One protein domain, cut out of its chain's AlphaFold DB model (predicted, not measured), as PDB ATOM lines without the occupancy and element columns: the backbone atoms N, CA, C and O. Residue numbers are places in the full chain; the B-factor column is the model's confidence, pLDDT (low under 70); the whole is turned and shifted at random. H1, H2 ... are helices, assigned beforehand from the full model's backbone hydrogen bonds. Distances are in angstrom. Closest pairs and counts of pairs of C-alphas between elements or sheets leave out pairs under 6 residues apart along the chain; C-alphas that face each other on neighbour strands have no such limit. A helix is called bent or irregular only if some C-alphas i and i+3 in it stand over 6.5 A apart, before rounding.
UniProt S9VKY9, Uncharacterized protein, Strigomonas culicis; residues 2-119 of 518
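Overview. This is residues 2 to 119 of the 518 residues of an uncharacterized protein of Strigomonas culicis (UniProt S9VKY9). The long helix H7 slants through one end of an elongated body, with H4 and H5 packed on it and H5 lying between H7 and H1; at the opposite end H2 and the first part of H3 reach out and are joined by a turn at residues 28 to 32. H3 runs from that turn back to H7, with a kink on the way, and H6 packs across it. The printed part has 118 residues with seven named helices, H1 to H7 in chain order, and no named strand; the class is all helix. It is compact, with a radius of gyration of the C-alphas of 15.3 A, and spans 53 by 31 by 23 A.

Arrangement. H1, residues 3 to 15, touches H5, residues 67 to 78, at a steep tilt of 53 degrees, the same way; their closest C-alphas, Phe 11 and Glu 72, are 5.7 A apart. H2, residues 17 to 27, touches H3, residues 33 to 53, with residues 33 to 37 of H3 alone; the closest C-alphas are Cys 24 and Ala 36, 5.8 A. H3 has a kink of 45 degrees near residue 45 and is only just irregular, with C-alphas 47 and 50 at 6.7 A. Residues 38 to 45 of H3 touch H6, residues 80 to 89, about perpendicular at 88 degrees; the closest C-alphas are Ser 41 and Ser 85, 6.1 A. H7, residues 92 to 118, touches H3, H4 and H5. Its closest C-alphas to H3 are Leu 98 and Leu 53, 5.8 A. H4, residues 57 to 64, touches H7 at a shallow tilt of 25 degrees, the same way, with C-alphas Ala 58 and Leu 105 closest at 5.0 A. H5 touches H7 at a shallow tilt of 31 degrees, opposite ways, with C-alphas Phe 67 and His 112 closest at 6.0 A. The helix packing is mostly crossed, but only just: 2 of 6 touching pairs have a shallow tilt. H1 and H7 are apart. Every O i to N i+4 pair is within hydrogen-bond range in H1, H2, H4, H5 and H7; the count is 15 of 17 in H3 and 4 of 6 in H6.

Along the chain. H1 begins at C-alpha 3, (103.584, 103.807, 82.167). From first to last C-alpha H3 measures 27.2 A and H7 39.2 A. H7 ends at C-alpha 118, (113.526, 122.007, 100.821).

Size, cuts and confidence. The C-alphas farthest apart, Gly 30 and Arg 118, are 54.3 A apart. The printed part has no cut, and the six links are tight. The mean pLDDT of the printed part is 86.9; residues 29 to 31 are under 70.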
ATOM      1  N   THR A   2      98.929 102.284  82.475       78.81
ATOM      2  CA  THR A   2      99.756 103.496  82.329       78.81
ATOM      3  C   THR A   2     101.239 103.129  82.443       78.81
ATOM      4  O   THR A   2     101.555 102.015  82.864       78.81
ATOM      5  N   ALA A   3     102.140 104.023  82.022       77.81
ATOM      6  CA  ALA A   3     103.584 103.807  82.167       77.81
ATOM      7  C   ALA A   3     103.974 103.693  83.649       77.81
ATOM      8  O   ALA A   3     104.614 102.719  84.023       77.81
ATOM      9  N   ASP A   4     103.463 104.607  84.473       82.12
ATOM     10  CA  ASP A   4     103.527 104.588  85.938       82.12
ATOM     11  C   ASP A   4     103.132 103.224  86.537       82.12
ATOM     12  O   ASP A   4     103.965 102.497  87.070       82.12
ATOM     13  N   ALA A   5     101.897 102.769  86.294       86.88
ATOM     14  CA  ALA A   5     101.417 101.498  86.835       86.88
ATOM     15  C   ALA A   5     102.265 100.288  86.399       86.88
ATOM     16  O   ALA A   5     102.341  99.295  87.123       86.88
ATOM     17  N   LEU A   6     102.882 100.335  85.212       88.06
ATOM     18  CA  LEU A   6     103.799  99.292  84.753       88.06
ATOM     19  C   LEU A   6     105.128  99.327  85.516       88.06
ATOM     20  O   LEU A   6     105.632  98.263  85.875       88.06
ATOM     21  N   ILE A   7     105.689 100.515  85.746       89.44
ATOM     22  CA  ILE A   7     106.928 100.695  86.511       89.44
ATOM     23  C   ILE A   7     106.694 100.235  87.953       89.44
ATOM     24  O   ILE A   7     107.421  99.349  88.406       89.44
ATOM     25  N   PHE A   8     105.612 100.687  88.590       91.25
ATOM     26  CA  PHE A   8     105.257 100.269  89.944       91.25
ATOM     27  C   PHE A   8     105.021  98.757  90.033       91.25
ATOM     28  O   PHE A   8     105.521  98.087  90.932       91.25
ATOM     29  N   THR A   9     104.340  98.158  89.045       91.44
ATOM     30  CA  THR A   9     104.162  96.693  89.000       91.44
ATOM     31  C   THR A   9     105.508  95.970  88.950       91.44
ATOM     32  O   THR A   9     105.706  94.978  89.652       91.44
ATOM     33  N   TRP A  10     106.452  96.445  88.131       92.62
ATOM     34  CA  TRP A  10     107.797  95.874  88.091       92.62
ATOM     35  C   TRP A  10     108.552  96.083  89.394       92.62
ATOM     36  O   TRP A  10     109.229  95.159  89.845       92.62
ATOM     37  N   PHE A  11     108.417  97.253  90.007       93.44
ATOM     38  CA  PHE A  11     108.990  97.557  91.306       93.44
ATOM     39  C   PHE A  11     108.498  96.573  92.378       93.44
ATOM     40  O   PHE A  11     109.320  95.859  92.958       93.44
ATOM     41  N   SER A  12     107.180  96.406  92.539       90.31
ATOM     42  CA  SER A  12     106.588  95.447  93.489       90.31
ATOM     43  C   SER A  12     106.950  93.988  93.185       90.31
ATOM     44  O   SER A  12     107.066  93.151  94.081       90.31
ATOM     45  N   VAL A  13     107.135  93.644  91.908       89.56
ATOM     46  CA  VAL A  13     107.625  92.316  91.517       89.56
ATOM     47  C   VAL A  13     109.078  92.123  91.949       89.56
ATOM     48  O   VAL A  13     109.442  91.045  92.415       89.56
ATOM     49  N   PHE A  14     109.918  93.145  91.801       89.38
ATOM     50  CA  PHE A  14     111.340  93.057  92.112       89.38
ATOM     51  C   PHE A  14     111.622  92.982  93.609       89.38
ATOM     52  O   PHE A  14     112.566  92.293  94.000       89.38
ATOM     53  N   THR A  15     110.779  93.589  94.446       81.62
ATOM     54  CA  THR A  15     110.859  93.406  95.902       81.62
ATOM     55  C   THR A  15     110.616  91.947  96.316       81.62
ATOM     56  O   THR A  15     111.125  91.517  97.349       81.62
ATOM     57  N   ASN A  16     109.951  91.147  95.467       84.81
ATOM     58  CA  ASN A  16     109.611  89.737  95.695       84.81
ATOM     59  C   ASN A  16     110.091  88.793  94.569       84.81
ATOM     60  O   ASN A  16     109.482  87.750  94.307       84.81
ATOM     61  N   LEU A  17     111.197  89.136  93.899       87.25
ATOM     62  CA  LEU A  17     111.645  88.459  92.673       87.25
ATOM     63  C   LEU A  17     111.836  86.941  92.835       87.25
ATOM     64  O   LEU A  17     111.532  86.176  91.922       87.25
ATOM     65  N   GLU A  18     112.323  86.491  93.992       86.25
ATOM     66  CA  GLU A  18     112.545  85.069  94.275       86.25
ATOM     67  C   GLU A  18     111.242  84.257  94.233       86.25
ATOM     68  O   GLU A  18     111.211  83.165  93.665       86.25
ATOM     69  N   LEU A  19     110.146  84.808  94.765       86.00
ATOM     70  CA  LEU A  19     108.829  84.171  94.718       86.00
ATOM     71  C   LEU A  19     108.305  84.097  93.282       86.00
ATOM     72  O   LEU A  19     107.767  83.064  92.880       86.00
ATOM     73  N   LEU A  20     108.516  85.149  92.482       86.44
ATOM     74  CA  LEU A  20     108.157  85.120  91.066       86.44
ATOM     75  C   LEU A  20     108.929  84.019  90.327       86.44
ATOM     76  O   LEU A  20     108.315  83.220  89.617       86.44
ATOM     77  N   LEU A  21     110.250  83.948  90.511       86.12
ATOM     78  CA  LEU A  21     111.089  82.944  89.857       86.12
ATOM     79  C   LEU A  21     110.668  81.522  90.247       86.12
ATOM     80  O   LEU A  21     110.471  80.691  89.360       86.12
ATOM     81  N   ARG A  22     110.425  81.267  91.541       85.31
ATOM     82  CA  ARG A  22     109.894  79.979  92.022       85.31
ATOM     83  C   ARG A  22     108.554  79.640  91.378       85.31
ATOM     84  O   ARG A  22     108.405  78.555  90.828       85.31
ATOM     85  N   SER A  23     107.619  80.589  91.345       85.38
ATOM     86  CA  SER A  23     106.297  80.369  90.744       85.38
ATOM     87  C   SER A  23     106.357  80.074  89.237       85.38
ATOM     88  O   SER A  23     105.548  79.304  88.720       85.38
ATOM     89  N   CYS A  24     107.325  80.652  88.513       82.31
ATOM     90  CA  CYS A  24     107.550  80.346  87.101       82.31
ATOM     91  C   CYS A  24     108.038  78.908  86.898       82.31
ATOM     92  O   CYS A  24     107.555  78.246  85.984       82.31
ATOM     93  N   VAL A  25     108.941  78.429  87.758       83.69
ATOM     94  CA  VAL A  25     109.461  77.052  87.713       83.69
ATOM     95  C   VAL A  25     108.394  76.035  88.130       83.69
ATOM     96  O   VAL A  25     108.225  75.016  87.473       83.69
ATOM     97  N   GLU A  26     107.616  76.309  89.179       81.62
ATOM     98  CA  GLU A  26     106.553  75.403  89.647       81.62
ATOM     99  C   GLU A  26     105.426  75.230  88.624       81.62
ATOM    100  O   GLU A  26     104.842  74.154  88.497       81.62
ATOM    101  N   ARG A  27     105.114  76.296  87.879       78.06
ATOM    102  CA  ARG A  27     104.058  76.280  86.865       78.06
ATOM    103  C   ARG A  27     104.434  75.464  85.629       78.06
ATOM    104  O   ARG A  27     103.538  74.964  84.949       78.06
ATOM    105  N   ASP A  28     105.722  75.335  85.337       74.12
ATOM    106  CA  ASP A  28     106.234  74.499  84.257       74.12
ATOM    107  C   ASP A  28     107.391  73.643  84.792       74.12
ATOM    108  O   ASP A  28     108.553  74.010  84.638       74.12
ATOM    109  N   PRO A  29     107.100  72.494  85.435       62.47
ATOM    110  CA  PRO A  29     108.108  71.668  86.106       62.47
ATOM    111  C   PRO A  29     109.205  71.114  85.179       62.47
ATOM    112  O   PRO A  29     110.191  70.559  85.658       62.47
ATOM    113  N   GLY A  30     109.026  71.220  83.855       62.69
ATOM    114  CA  GLY A  30     110.042  70.891  82.851       62.69
ATOM    115  C   GLY A  30     110.968  72.061  82.496       62.69
ATOM    116  O   GLY A  30     111.944  71.875  81.768       62.69
ATOM    117  N   GLN A  31     110.678  73.265  82.993       65.31
ATOM    118  CA  GLN A  31     111.435  74.480  82.747       65.31
ATOM    119  C   GLN A  31     112.547  74.624  83.797       65.31
ATOM    120  O   GLN A  31     112.294  74.802  84.985       65.31
ATOM    121  N   ALA A  32     113.806  74.567  83.352       73.88
ATOM    122  CA  ALA A  32     114.950  74.869  84.210       73.88
ATOM    123  C   ALA A  32     114.868  76.315  84.737       73.88
ATOM    124  O   ALA A  32     114.401  77.208  84.023       73.88
ATOM    125  N   GLU A  33     115.383  76.560  85.943       80.31
ATOM    126  CA  GLU A  33     115.456  77.887  86.583       80.31
ATOM    127  C   GLU A  33     116.009  78.968  85.633       80.31
ATOM    128  O   GLU A  33     115.446  80.057  85.513       80.31
ATOM    129  N   ASP A  34     117.019  78.622  84.831       81.31
ATOM    130  CA  ASP A  34     117.603  79.489  83.802       81.31
ATOM    131  C   ASP A  34     116.594  79.995  82.761       81.31
ATOM    132  O   ASP A  34     116.716  81.108  82.247       81.31
ATOM    133  N   ALA A  35     115.599  79.185  82.398       83.12
ATOM    134  CA  ALA A  35     114.588  79.574  81.426       83.12
ATOM    135  C   ALA A  35     113.532  80.511  82.042       83.12
ATOM    136  O   ALA A  35     113.064  81.415  81.347       83.12
ATOM    137  N   ALA A  36     113.222  80.363  83.336       84.25
ATOM    138  CA  ALA A  36     112.417  81.337  84.074       84.25
ATOM    139  C   ALA A  36     113.156  82.681  84.195       84.25
ATOM    140  O   ALA A  36     112.587  83.724  83.866       84.25
ATOM    141  N   ILE A  37     114.445  82.649  84.556       86.94
ATOM    142  CA  ILE A  37     115.318  83.832  84.604       86.94
ATOM    143  C   ILE A  37     115.331  84.545  83.248       86.94
ATOM    144  O   ILE A  37     115.003  85.729  83.189       86.94
ATOM    145  N   ARG A  38     115.620  83.828  82.149       85.12
ATOM    146  CA  ARG A  38     115.626  84.405  80.791       85.12
ATOM    147  C   ARG A  38     114.295  85.060  80.435       85.12
ATOM    148  O   ARG A  38     114.289  86.185  79.950       85.12
ATOM    149  N   LYS A  39     113.170  84.402  80.719       87.12
ATOM    150  CA  LYS A  39     111.836  84.945  80.429       87.12
ATOM    151  C   LYS A  39     111.565  86.247  81.185       87.12
ATOM    152  O   LYS A  39     111.068  87.207  80.592       87.12
ATOM    153  N   VAL A  40     111.890  86.294  82.478       89.06
ATOM    154  CA  VAL A  40     111.737  87.514  83.287       89.06
ATOM    155  C   VAL A  40     112.665  88.615  82.769       89.06
ATOM    156  O   VAL A  40     112.209  89.739  82.571       89.06
ATOM    157  N   SER A  41     113.926  88.291  82.459       88.19
ATOM    158  CA  SER A  41     114.894  89.234  81.886       88.19
ATOM    159  C   SER A  41     114.453  89.800  80.534       88.19
ATOM    160  O   SER A  41     114.496  91.012  80.347       88.19
ATOM    161  N   GLU A  42     113.980  88.968  79.604       89.25
ATOM    162  CA  GLU A  42     113.482  89.416  78.297       89.25
ATOM    163  C   GLU A  42     112.258  90.324  78.432       89.25
ATOM    164  O   GLU A  42     112.129  91.313  77.707       89.25
ATOM    165  N   THR A  43     111.356  89.999  79.362       89.81
ATOM    166  CA  THR A  43     110.146  90.797  79.586       89.81
ATOM    167  C   THR A  43     110.515  92.158  80.169       89.81
ATOM    168  O   THR A  43     110.117  93.172  79.602       89.81
ATOM    169  N   LEU A  44     111.349  92.186  81.216       90.44
ATOM    170  CA  LEU A  44     111.890  93.416  81.800       90.44
ATOM    171  C   LEU A  44     112.630  94.257  80.755       90.44
ATOM    172  O   LEU A  44     112.500  95.482  80.727       90.44
ATOM    173  N   HIS A  45     113.407  93.599  79.890       89.12
ATOM    174  CA  HIS A  45     114.173  94.275  78.860       89.12
ATOM    175  C   HIS A  45     113.254  95.055  77.914       89.12
ATOM    176  O   HIS A  45     113.455  96.252  77.731       89.12
ATOM    177  N   ARG A  46     112.204  94.410  77.393       87.56
ATOM    178  CA  ARG A  46     111.229  95.054  76.495       87.56
ATOM    179  C   ARG A  46     110.458  96.188  77.171       87.56
ATOM    180  O   ARG A  46     110.139  97.180  76.526       87.56
ATOM    181  N   THR A  47     110.118  96.044  78.451       87.38
ATOM    182  CA  THR A  47     109.215  96.990  79.127       87.38
ATOM    183  C   THR A  47     109.917  98.158  79.809       87.38
ATOM    184  O   THR A  47     109.321  99.224  79.895       87.38
ATOM    185  N   ILE A  48     111.143  97.975  80.309       88.31
ATOM    186  CA  ILE A  48     111.867  98.986  81.101       88.31
ATOM    187  C   ILE A  48     113.182  99.383  80.424       88.31
ATOM    188  O   ILE A  48     113.446 100.569  80.218       88.31
ATOM    189  N   VAL A  49     114.010  98.408  80.036       88.56
ATOM    190  CA  VAL A  49     115.376  98.684  79.555       88.56
ATOM    191  C   VAL A  49     115.387  99.298  78.154       88.56
ATOM    192  O   VAL A  49     116.100 100.269  77.921       88.56
ATOM    193  N   GLU A  50     114.606  98.765  77.215       88.12
ATOM    194  CA  GLU A  50     114.532  99.256  75.835       88.12
ATOM    195  C   GLU A  50     114.061 100.725  75.755       88.12
ATOM    196  O   GLU A  50     114.725 101.524  75.084       88.12
ATOM    197  N   PRO A  51     113.025 101.154  76.507       86.50
ATOM    198  CA  PRO A  51     112.703 102.573  76.657       86.50
ATOM    199  C   PRO A  51     113.874 103.435  77.154       86.50
ATOM    200  O   PRO A  51     114.131 104.498  76.582       86.50
ATOM    201  N   CYS A  52     114.638 102.968  78.148       87.25
ATOM    202  CA  CYS A  52     115.819 103.677  78.659       87.25
ATOM    203  C   CYS A  52     116.944 103.757  77.612       87.25
ATOM    204  O   CYS A  52     117.592 104.790  77.457       87.25
ATOM    205  N   LEU A  53     117.127 102.708  76.805       87.31
ATOM    206  CA  LEU A  53     118.081 102.708  75.693       87.31
ATOM    207  C   LEU A  53     117.729 103.720  74.602       87.31
ATOM    208  O   LEU A  53     118.605 104.068  73.813       87.31
ATOM    209  N   SER A  54     116.497 104.232  74.541       84.62
ATOM    210  CA  SER A  54     116.163 105.330  73.629       84.62
ATOM    211  C   SER A  54     116.815 106.663  74.034       84.62
ATOM    212  O   SER A  54     116.956 107.545  73.184       84.62
ATOM    213  N   GLY A  55     117.302 106.785  75.278       77.62
ATOM    214  CA  GLY A  55     117.990 107.967  75.814       77.62
ATOM    215  C   GLY A  55     117.074 109.163  76.079       77.62
ATOM    216  O   GLY A  55     117.517 110.304  75.986       77.62
ATOM    217  N   ARG A  56     115.774 108.916  76.269       81.06
ATOM    218  CA  ARG A  56     114.758 109.953  76.519       81.06
ATOM    219  C   ARG A  56     114.079 109.805  77.875       81.06
ATOM    220  O   ARG A  56     113.330 110.701  78.252       81.06
ATOM    221  N   MET A  57     114.335 108.710  78.591       84.94
ATOM    222  CA  MET A  57     113.628 108.393  79.827       84.94
ATOM    223  C   MET A  57     113.975 109.415  80.906       84.94
ATOM    224  O   MET A  57     113.077 109.977  81.518       84.94
ATOM    225  N   ALA A  58     115.259 109.741  81.076       84.88
ATOM    226  CA  ALA A  58     115.688 110.727  82.064       84.88
ATOM    227  C   ALA A  58     115.043 112.101  81.836       84.88
ATOM    228  O   ALA A  58     114.555 112.720  82.774       84.88
ATOM    229  N   THR A  59     114.985 112.566  80.585       86.62
ATOM    230  CA  THR A  59     114.356 113.851  80.248       86.62
ATOM    231  C   THR A  59     112.843 113.831  80.454       86.62
ATOM    232  O   THR A  59     112.288 114.824  80.910       86.62
ATOM    233  N   GLN A  60     112.177 112.720  80.123       87.25
ATOM    234  CA  GLN A  60     110.737 112.561  80.337       87.25
ATOM    235  C   GLN A  60     110.399 112.562  81.826       87.25
ATOM    236  O   GLN A  60     109.549 113.337  82.260       87.25
ATOM    237  N   LEU A  61     111.111 111.755  82.615       87.12
ATOM    238  CA  LEU A  61     110.861 111.659  84.047       87.12
ATOM    239  C   LEU A  61     111.200 112.968  84.774       87.12
ATOM    240  O   LEU A  61     110.443 113.396  85.632       87.12
ATOM    241  N   ALA A  62     112.257 113.679  84.371       87.94
ATOM    242  CA  ALA A  62     112.580 114.987  84.947       87.94
ATOM    243  C   ALA A  62     111.481 116.048  84.763       87.94
ATOM    244  O   ALA A  62     111.430 117.012  85.524       87.94
ATOM    245  N   ALA A  63     110.657 115.925  83.719       86.50
ATOM    246  CA  ALA A  63     109.650 116.923  83.379       86.50
ATOM    247  C   ALA A  63     108.270 116.610  83.973       86.50
ATOM    248  O   ALA A  63     107.549 117.535  84.345       86.50
ATOM    249  N   GLU A  64     107.889 115.331  84.009       84.00
ATOM    250  CA  GLU A  64     106.490 114.927  84.198       84.00
ATOM    251  C   GLU A  64     106.281 113.880  85.302       84.00
ATOM    252  O   GLU A  64     105.131 113.654  85.677       84.00
ATOM    253  N   ALA A  65     107.343 113.257  85.828       87.06
ATOM    254  CA  ALA A  65     107.214 112.127  86.749       87.06
ATOM    255  C   ALA A  65     107.132 112.521  88.226       87.06
ATOM    256  O   ALA A  65     107.634 113.567  88.656       87.06
ATOM    257  N   SER A  66     106.534 111.634  89.017       91.56
ATOM    258  CA  SER A  66     106.636 111.686  90.477       91.56
ATOM    259  C   SER A  66     108.054 111.320  90.940       91.56
ATOM    260  O   SER A  66     108.878 110.808  90.177       91.56
ATOM    261  N   PHE A  67     108.377 111.600  92.205       93.12
ATOM    262  CA  PHE A  67     109.680 111.197  92.738       93.12
ATOM    263  C   PHE A  67     109.763 109.671  92.885       93.12
ATOM    264  O   PHE A  67     110.799 109.076  92.597       93.12
ATOM    265  N   GLU A  68     108.656 109.051  93.275       94.38
ATOM    266  CA  GLU A  68     108.467 107.613  93.422       94.38
ATOM    267  C   GLU A  68     108.734 106.889  92.093       94.38
ATOM    268  O   GLU A  68     109.606 106.023  92.041       94.38
ATOM    269  N   GLU A  69     108.145 107.351  90.984       93.44
ATOM    270  CA  GLU A  69     108.382 106.802  89.640       93.44
ATOM    271  C   GLU A  69     109.876 106.837  89.255       93.44
ATOM    272  O   GLU A  69     110.421 105.879  88.697       93.44
ATOM    273  N   VAL A  70     110.581 107.930  89.579       94.25
ATOM    274  CA  VAL A  70     112.031 108.043  89.342       94.25
ATOM    275  C   VAL A  70     112.801 107.018  90.180       94.25
ATOM    276  O   VAL A  70     113.710 106.359  89.663       94.25
ATOM    277  N   ILE A  71     112.448 106.865  91.460       95.38
ATOM    278  CA  ILE A  71     113.071 105.898  92.373       95.38
ATOM    279  C   ILE A  71     112.884 104.476  91.853       95.38
ATOM    280  O   ILE A  71     113.852 103.715  91.808       95.38
ATOM    281  N   GLU A  72     111.675 104.120  91.431       95.44
ATOM    282  CA  GLU A  72     111.343 102.790  90.933       95.44
ATOM    283  C   GLU A  72     112.176 102.428  89.695       95.44
ATOM    284  O   GLU A  72     112.788 101.357  89.645       95.44
ATOM    285  N   VAL A  73     112.291 103.337  88.717       93.75
ATOM    286  CA  VAL A  73     113.120 103.108  87.520       93.75
ATOM    287  C   VAL A  73     114.595 102.960  87.895       93.75
ATOM    288  O   VAL A  73     115.262 102.019  87.452       93.75
ATOM    289  N   VAL A  74     115.120 103.845  88.745       92.88
ATOM    290  CA  VAL A  74     116.515 103.787  89.213       92.88
ATOM    291  C   VAL A  74     116.786 102.490  89.990       92.88
ATOM    292  O   VAL A  74     117.832 101.851  89.812       92.88
ATOM    293  N   TYR A  75     115.836 102.043  90.807       94.38
ATOM    294  CA  TYR A  75     115.907 100.775  91.520       94.38
ATOM    295  C   TYR A  75     115.963  99.590  90.554       94.38
ATOM    296  O   TYR A  75     116.873  98.764  90.654       94.38
ATOM    297  N   LEU A  76     115.063  99.539  89.570       93.94
ATOM    298  CA  LEU A  76     115.009  98.471  88.571       93.94
ATOM    299  C   LEU A  76     116.302  98.387  87.747       93.94
ATOM    300  O   LEU A  76     116.838  97.291  87.568       93.94
ATOM    301  N   LEU A  77     116.848  99.518  87.290       91.62
ATOM    302  CA  LEU A  77     118.085  99.566  86.491       91.62
ATOM    303  C   LEU A  77     119.355  99.262  87.301       91.62
ATOM    304  O   LEU A  77     120.352  98.763  86.766       91.62
ATOM    305  N   SER A  78     119.348  99.565  88.599       90.44
ATOM    306  CA  SER A  78     120.464  99.257  89.501       90.44
ATOM    307  C   SER A  78     120.389  97.845  90.093       90.44
ATOM    308  O   SER A  78     121.377  97.365  90.656       90.44
ATOM    309  N   HIS A  79     119.246  97.160  89.979       92.06
ATOM    310  CA  HIS A  79     119.039  95.863  90.608       92.06
ATOM    311  C   HIS A  79     120.022  94.797  90.066       92.06
ATOM    312  O   HIS A  79     120.210  94.692  88.849       92.06
ATOM    313  N   PRO A  80     120.635  93.953  90.929       89.50
ATOM    314  CA  PRO A  80     121.628  92.964  90.499       89.50
ATOM    315  C   PRO A  80     121.119  91.983  89.441       89.50
ATOM    316  O   PRO A  80     121.882  91.584  88.567       89.50
ATOM    317  N   PHE A  81     119.837  91.608  89.501       90.56
ATOM    318  CA  PHE A  81     119.215  90.761  88.480       90.56
ATOM    319  C   PHE A  81     119.248  91.432  87.102       90.56
ATOM    320  O   PHE A  81     119.741  90.845  86.141       90.56
ATOM    321  N   THR A  82     118.804  92.689  87.024       90.06
ATOM    322  CA  THR A  82     118.803  93.490  85.796       90.06
ATOM    323  C   THR A  82     120.219  93.641  85.258       90.06
ATOM    324  O   THR A  82     120.489  93.291  84.113       90.06
ATOM    325  N   ARG A  83     121.165  94.037  86.114       87.81
ATOM    326  CA  ARG A  83     122.576  94.210  85.749       87.81
ATOM    327  C   ARG A  83     123.219  92.926  85.220       87.81
ATOM    328  O   ARG A  83     123.918  92.963  84.214       87.81
ATOM    329  N   ARG A  84     122.962  91.775  85.851       86.31
ATOM    330  CA  ARG A  84     123.452  90.470  85.365       86.31
ATOM    331  C   ARG A  84     122.821  90.090  84.029       86.31
ATOM    332  O   ARG A  84     123.502  89.516  83.181       86.31
ATOM    333  N   SER A  85     121.556  90.454  83.815       84.94
ATOM    334  CA  SER A  85     120.850  90.141  82.571       84.94
ATOM    335  C   SER A  85     121.424  90.844  81.337       84.94
ATOM    336  O   SER A  85     121.269  90.346  80.223       84.94
ATOM    337  N   TYR A  86     122.162  91.946  81.520       84.00
ATOM    338  CA  TYR A  86     122.794  92.677  80.418       84.00
ATOM    339  C   TYR A  86     123.716  91.791  79.586       84.00
ATOM    340  O   TYR A  86     123.707  91.898  78.366       84.00
ATOM    341  N   SER A  87     124.430  90.863  80.228       77.75
ATOM    342  CA  SER A  87     125.337  89.933  79.545       77.75
ATOM    343  C   SER A  87     124.646  89.015  78.526       77.75
ATOM    344  O   SER A  87     125.299  88.533  77.604       77.75
ATOM    345  N   PHE A  88     123.335  88.785  78.664       76.00
ATOM    346  CA  PHE A  88     122.559  87.933  77.758       76.00
ATOM    347  C   PHE A  88     121.739  88.729  76.739       76.00
ATOM    348  O   PHE A  88     121.402  88.201  75.683       76.00
ATOM    349  N   CYS A  89     121.376  89.972  77.066       77.94
ATOM    350  CA  CYS A  89     120.388  90.743  76.310       77.94
ATOM    351  C   CYS A  89     120.965  91.975  75.604       77.94
ATOM    352  O   CYS A  89     120.297  92.522  74.730       77.94
ATOM    353  N   LEU A  90     122.162  92.437  75.978       86.75
ATOM    354  CA  LEU A  90     122.729  93.704  75.519       86.75
ATOM    355  C   LEU A  90     124.132  93.532  74.928       86.75
ATOM    356  O   LEU A  90     124.936  92.728  75.385       86.75
ATOM    357  N   THR A  91     124.440  94.364  73.938       90.38
ATOM    358  CA  THR A  91     125.809  94.611  73.462       90.38
ATOM    359  C   THR A  91     126.535  95.601  74.377       90.38
ATOM    360  O   THR A  91     125.891  96.442  75.006       90.38
ATOM    361  N   ASP A  92     127.871  95.597  74.383       88.19
ATOM    362  CA  ASP A  92     128.683  96.539  75.180       88.19
ATOM    363  C   ASP A  92     128.309  98.013  74.931       88.19
ATOM    364  O   ASP A  92     128.253  98.826  75.854       88.19
ATOM    365  N   ALA A  93     127.975  98.364  73.684       88.69
ATOM    366  CA  ALA A  93     127.534  99.709  73.322       88.69
ATOM    367  C   ALA A  93     126.177 100.081  73.947       88.69
ATOM    368  O   ALA A  93     125.963 101.235  74.328       88.69
ATOM    369  N   GLN A  94     125.258  99.116  74.063       90.38
ATOM    370  CA  GLN A  94     123.977  99.311  74.744       90.38
ATOM    371  C   GLN A  94     124.167  99.416  76.257       90.38
ATOM    372  O   GLN A  94     123.548 100.285  76.866       90.38
ATOM    373  N   VAL A  95     125.059  98.615  76.849       88.75
ATOM    374  CA  VAL A  95     125.414  98.720  78.274       88.75
ATOM    375  C   VAL A  95     125.958 100.114  78.587       88.75
ATOM    376  O   VAL A  95     125.387 100.817  79.415       88.75
ATOM    377  N   ALA A  96     126.949 100.593  77.829       87.44
ATOM    378  CA  ALA A  96     127.514 101.933  78.014       87.44
ATOM    379  C   ALA A  96     126.492 103.070  77.798       87.44
ATOM    380  O   ALA A  96     126.631 104.171  78.335       87.44
ATOM    381  N   ARG A  97     125.460 102.855  76.972       89.00
ATOM    382  CA  ARG A  97     124.355 103.815  76.822       89.00
ATOM    383  C   ARG A  97     123.430 103.798  78.035       89.00
ATOM    384  O   ARG A  97     123.033 104.863  78.491       89.00
ATOM    385  N   LEU A  98     123.117 102.616  78.548       89.25
ATOM    386  CA  LEU A  98     122.254 102.442  79.708       89.25
ATOM    387  C   LEU A  98     122.902 102.951  80.997       89.25
ATOM    388  O   LEU A  98     122.213 103.540  81.822       89.25
ATOM    389  N   ASP A  99     124.216 102.789  81.148       88.06
ATOM    390  CA  ASP A  99     124.963 103.363  82.270       88.06
ATOM    391  C   ASP A  99     124.909 104.895  82.247       88.06
ATOM    392  O   ASP A  99     124.606 105.517  83.263       88.06
ATOM    393  N   ARG A 100     125.072 105.509  81.065       87.88
ATOM    394  CA  ARG A 100     124.884 106.960  80.899       87.88
ATOM    395  C   ARG A 100     123.463 107.409  81.230       87.88
ATOM    396  O   ARG A 100     123.300 108.399  81.934       87.88
ATOM    397  N   GLU A 101     122.447 106.686  80.762       89.50
ATOM    398  CA  GLU A 101     121.050 106.995  81.096       89.50
ATOM    399  C   GLU A 101     120.794 106.851  82.604       89.50
ATOM    400  O   GLU A 101     120.147 107.701  83.208       89.50
ATOM    401  N   THR A 102     121.356 105.818  83.237       89.31
ATOM    402  CA  THR A 102     121.254 105.602  84.687       89.31
ATOM    403  C   THR A 102     121.897 106.755  85.456       89.31
ATOM    404  O   THR A 102     121.313 107.241  86.420       89.31
ATOM    405  N   ALA A 103     123.057 107.250  85.018       87.00
ATOM    406  CA  ALA A 103     123.701 108.416  85.621       87.00
ATOM    407  C   ALA A 103     122.846 109.691  85.488       87.00
ATOM    408  O   ALA A 103     122.738 110.462  86.441       87.00
ATOM    409  N   LEU A 104     122.181 109.894  84.344       89.44
ATOM    410  CA  LEU A 104     121.240 111.007  84.168       89.44
ATOM    411  C   LEU A 104     120.032 110.876  85.103       89.44
ATOM    412  O   LEU A 104     119.689 111.839  85.782       89.44
ATOM    413  N   LEU A 105     119.433 109.685  85.200       90.69
ATOM    414  CA  LEU A 105     118.324 109.401  86.119       90.69
ATOM    415  C   LEU A 105     118.705 109.624  87.586       90.69
ATOM    416  O   LEU A 105     117.884 110.083  88.372       90.69
ATOM    417  N   MET A 106     119.957 109.363  87.955       89.19
ATOM    418  CA  MET A 106     120.475 109.678  89.288       89.19
ATOM    419  C   MET A 106     120.557 111.185  89.545       89.19
ATOM    420  O   MET A 106     120.293 111.623  90.663       89.19
ATOM    421  N   GLY A 107     120.883 111.978  88.520       89.31
ATOM    422  CA  GLY A 107     120.781 113.438  88.572       89.31
ATOM    423  C   GLY A 107     119.338 113.904  88.780       89.31
ATOM    424  O   GLY A 107     119.081 114.732  89.648       89.31
ATOM    425  N   VAL A 108     118.382 113.291  88.075       92.31
ATOM    426  CA  VAL A 108     116.947 113.565  88.270       92.31
ATOM    427  C   VAL A 108     116.510 113.205  89.693       92.31
ATOM    428  O   VAL A 108     115.921 114.031  90.385       92.31
ATOM    429  N   ALA A 109     116.864 112.013  90.181       93.19
ATOM    430  CA  ALA A 109     116.564 111.583  91.546       93.19
ATOM    431  C   ALA A 109     117.163 112.537  92.591       93.19
ATOM    432  O   ALA A 109     116.524 112.841  93.596       93.19
ATOM    433  N   HIS A 110     118.378 113.037  92.350       92.56
ATOM    434  CA  HIS A 110     119.017 114.039  93.196       92.56
ATOM    435  C   HIS A 110     118.221 115.342  93.244       92.56
ATOM    436  O   HIS A 110     117.993 115.877  94.330       92.56
ATOM    437  N   ASP A 111     117.786 115.847  92.093       91.50
ATOM    438  CA  ASP A 111     117.058 117.110  92.013       91.50
ATOM    439  C   ASP A 111     115.686 117.003  92.692       91.50
ATOM    440  O   ASP A 111     115.343 117.867  93.506       91.50
ATOM    441  N   HIS A 112     114.960 115.900  92.477       93.06
ATOM    442  CA  HIS A 112     113.715 115.612  93.197       93.06
ATOM    443  C   HIS A 112     113.939 115.502  94.710       93.06
ATOM    444  O   HIS A 112     113.235 116.154  95.485       93.06
ATOM    445  N   ALA A 113     114.954 114.749  95.147       92.88
ATOM    446  CA  ALA A 113     115.271 114.610  96.566       92.88
ATOM    447  C   ALA A 113     115.626 115.967  97.204       92.88
ATOM    448  O   ALA A 113     115.189 116.275  98.315       92.88
ATOM    449  N   SER A 114     116.376 116.807  96.485       92.00
ATOM    450  CA  SER A 114     116.748 118.153  96.928       92.00
ATOM    451  C   SER A 114     115.532 119.062  97.086       92.00
ATOM    452  O   SER A 114     115.414 119.747  98.105       92.00
ATOM    453  N   LEU A 115     114.619 119.060  96.110       90.88
ATOM    454  CA  LEU A 115     113.378 119.833  96.155       90.88
ATOM    455  C   LEU A 115     112.494 119.384  97.322       90.88
ATOM    456  O   LEU A 115     112.097 120.215  98.140       90.88
ATOM    457  N   ARG A 116     112.287 118.074  97.473       89.12
ATOM    458  CA  ARG A 116     111.459 117.481  98.533       89.12
ATOM    459  C   ARG A 116     111.948 117.828  99.942       89.12
ATOM    460  O   ARG A 116     111.152 118.178 100.819       89.12
ATOM    461  N   CYS A 117     113.268 117.804 100.144       87.12
ATOM    462  CA  CYS A 117     113.902 118.182 101.410       87.12
ATOM    463  C   CYS A 117     113.866 119.699 101.688       87.12
ATOM    464  O   CYS A 117     114.074 120.119 102.824       87.12
ATOM    465  N   ARG A 118     113.645 120.543 100.668       86.38
ATOM    466  CA  ARG A 118     113.526 122.007 100.821       86.38
ATOM    467  C   ARG A 118     112.095 122.470 101.070       86.38
ATOM    468  O   ARG A 118     111.914 123.594 101.537       86.38
ATOM    469  N   GLU A 119     111.095 121.646 100.757       78.38
ATOM    470  CA  GLU A 119     109.693 121.967 101.022       78.38
ATOM    471  C   GLU A 119     109.493 122.236 102.524       78.38
ATOM    472  O   GLU A 119     109.769 121.345 103.342       78.38
TER     473      GLU A 119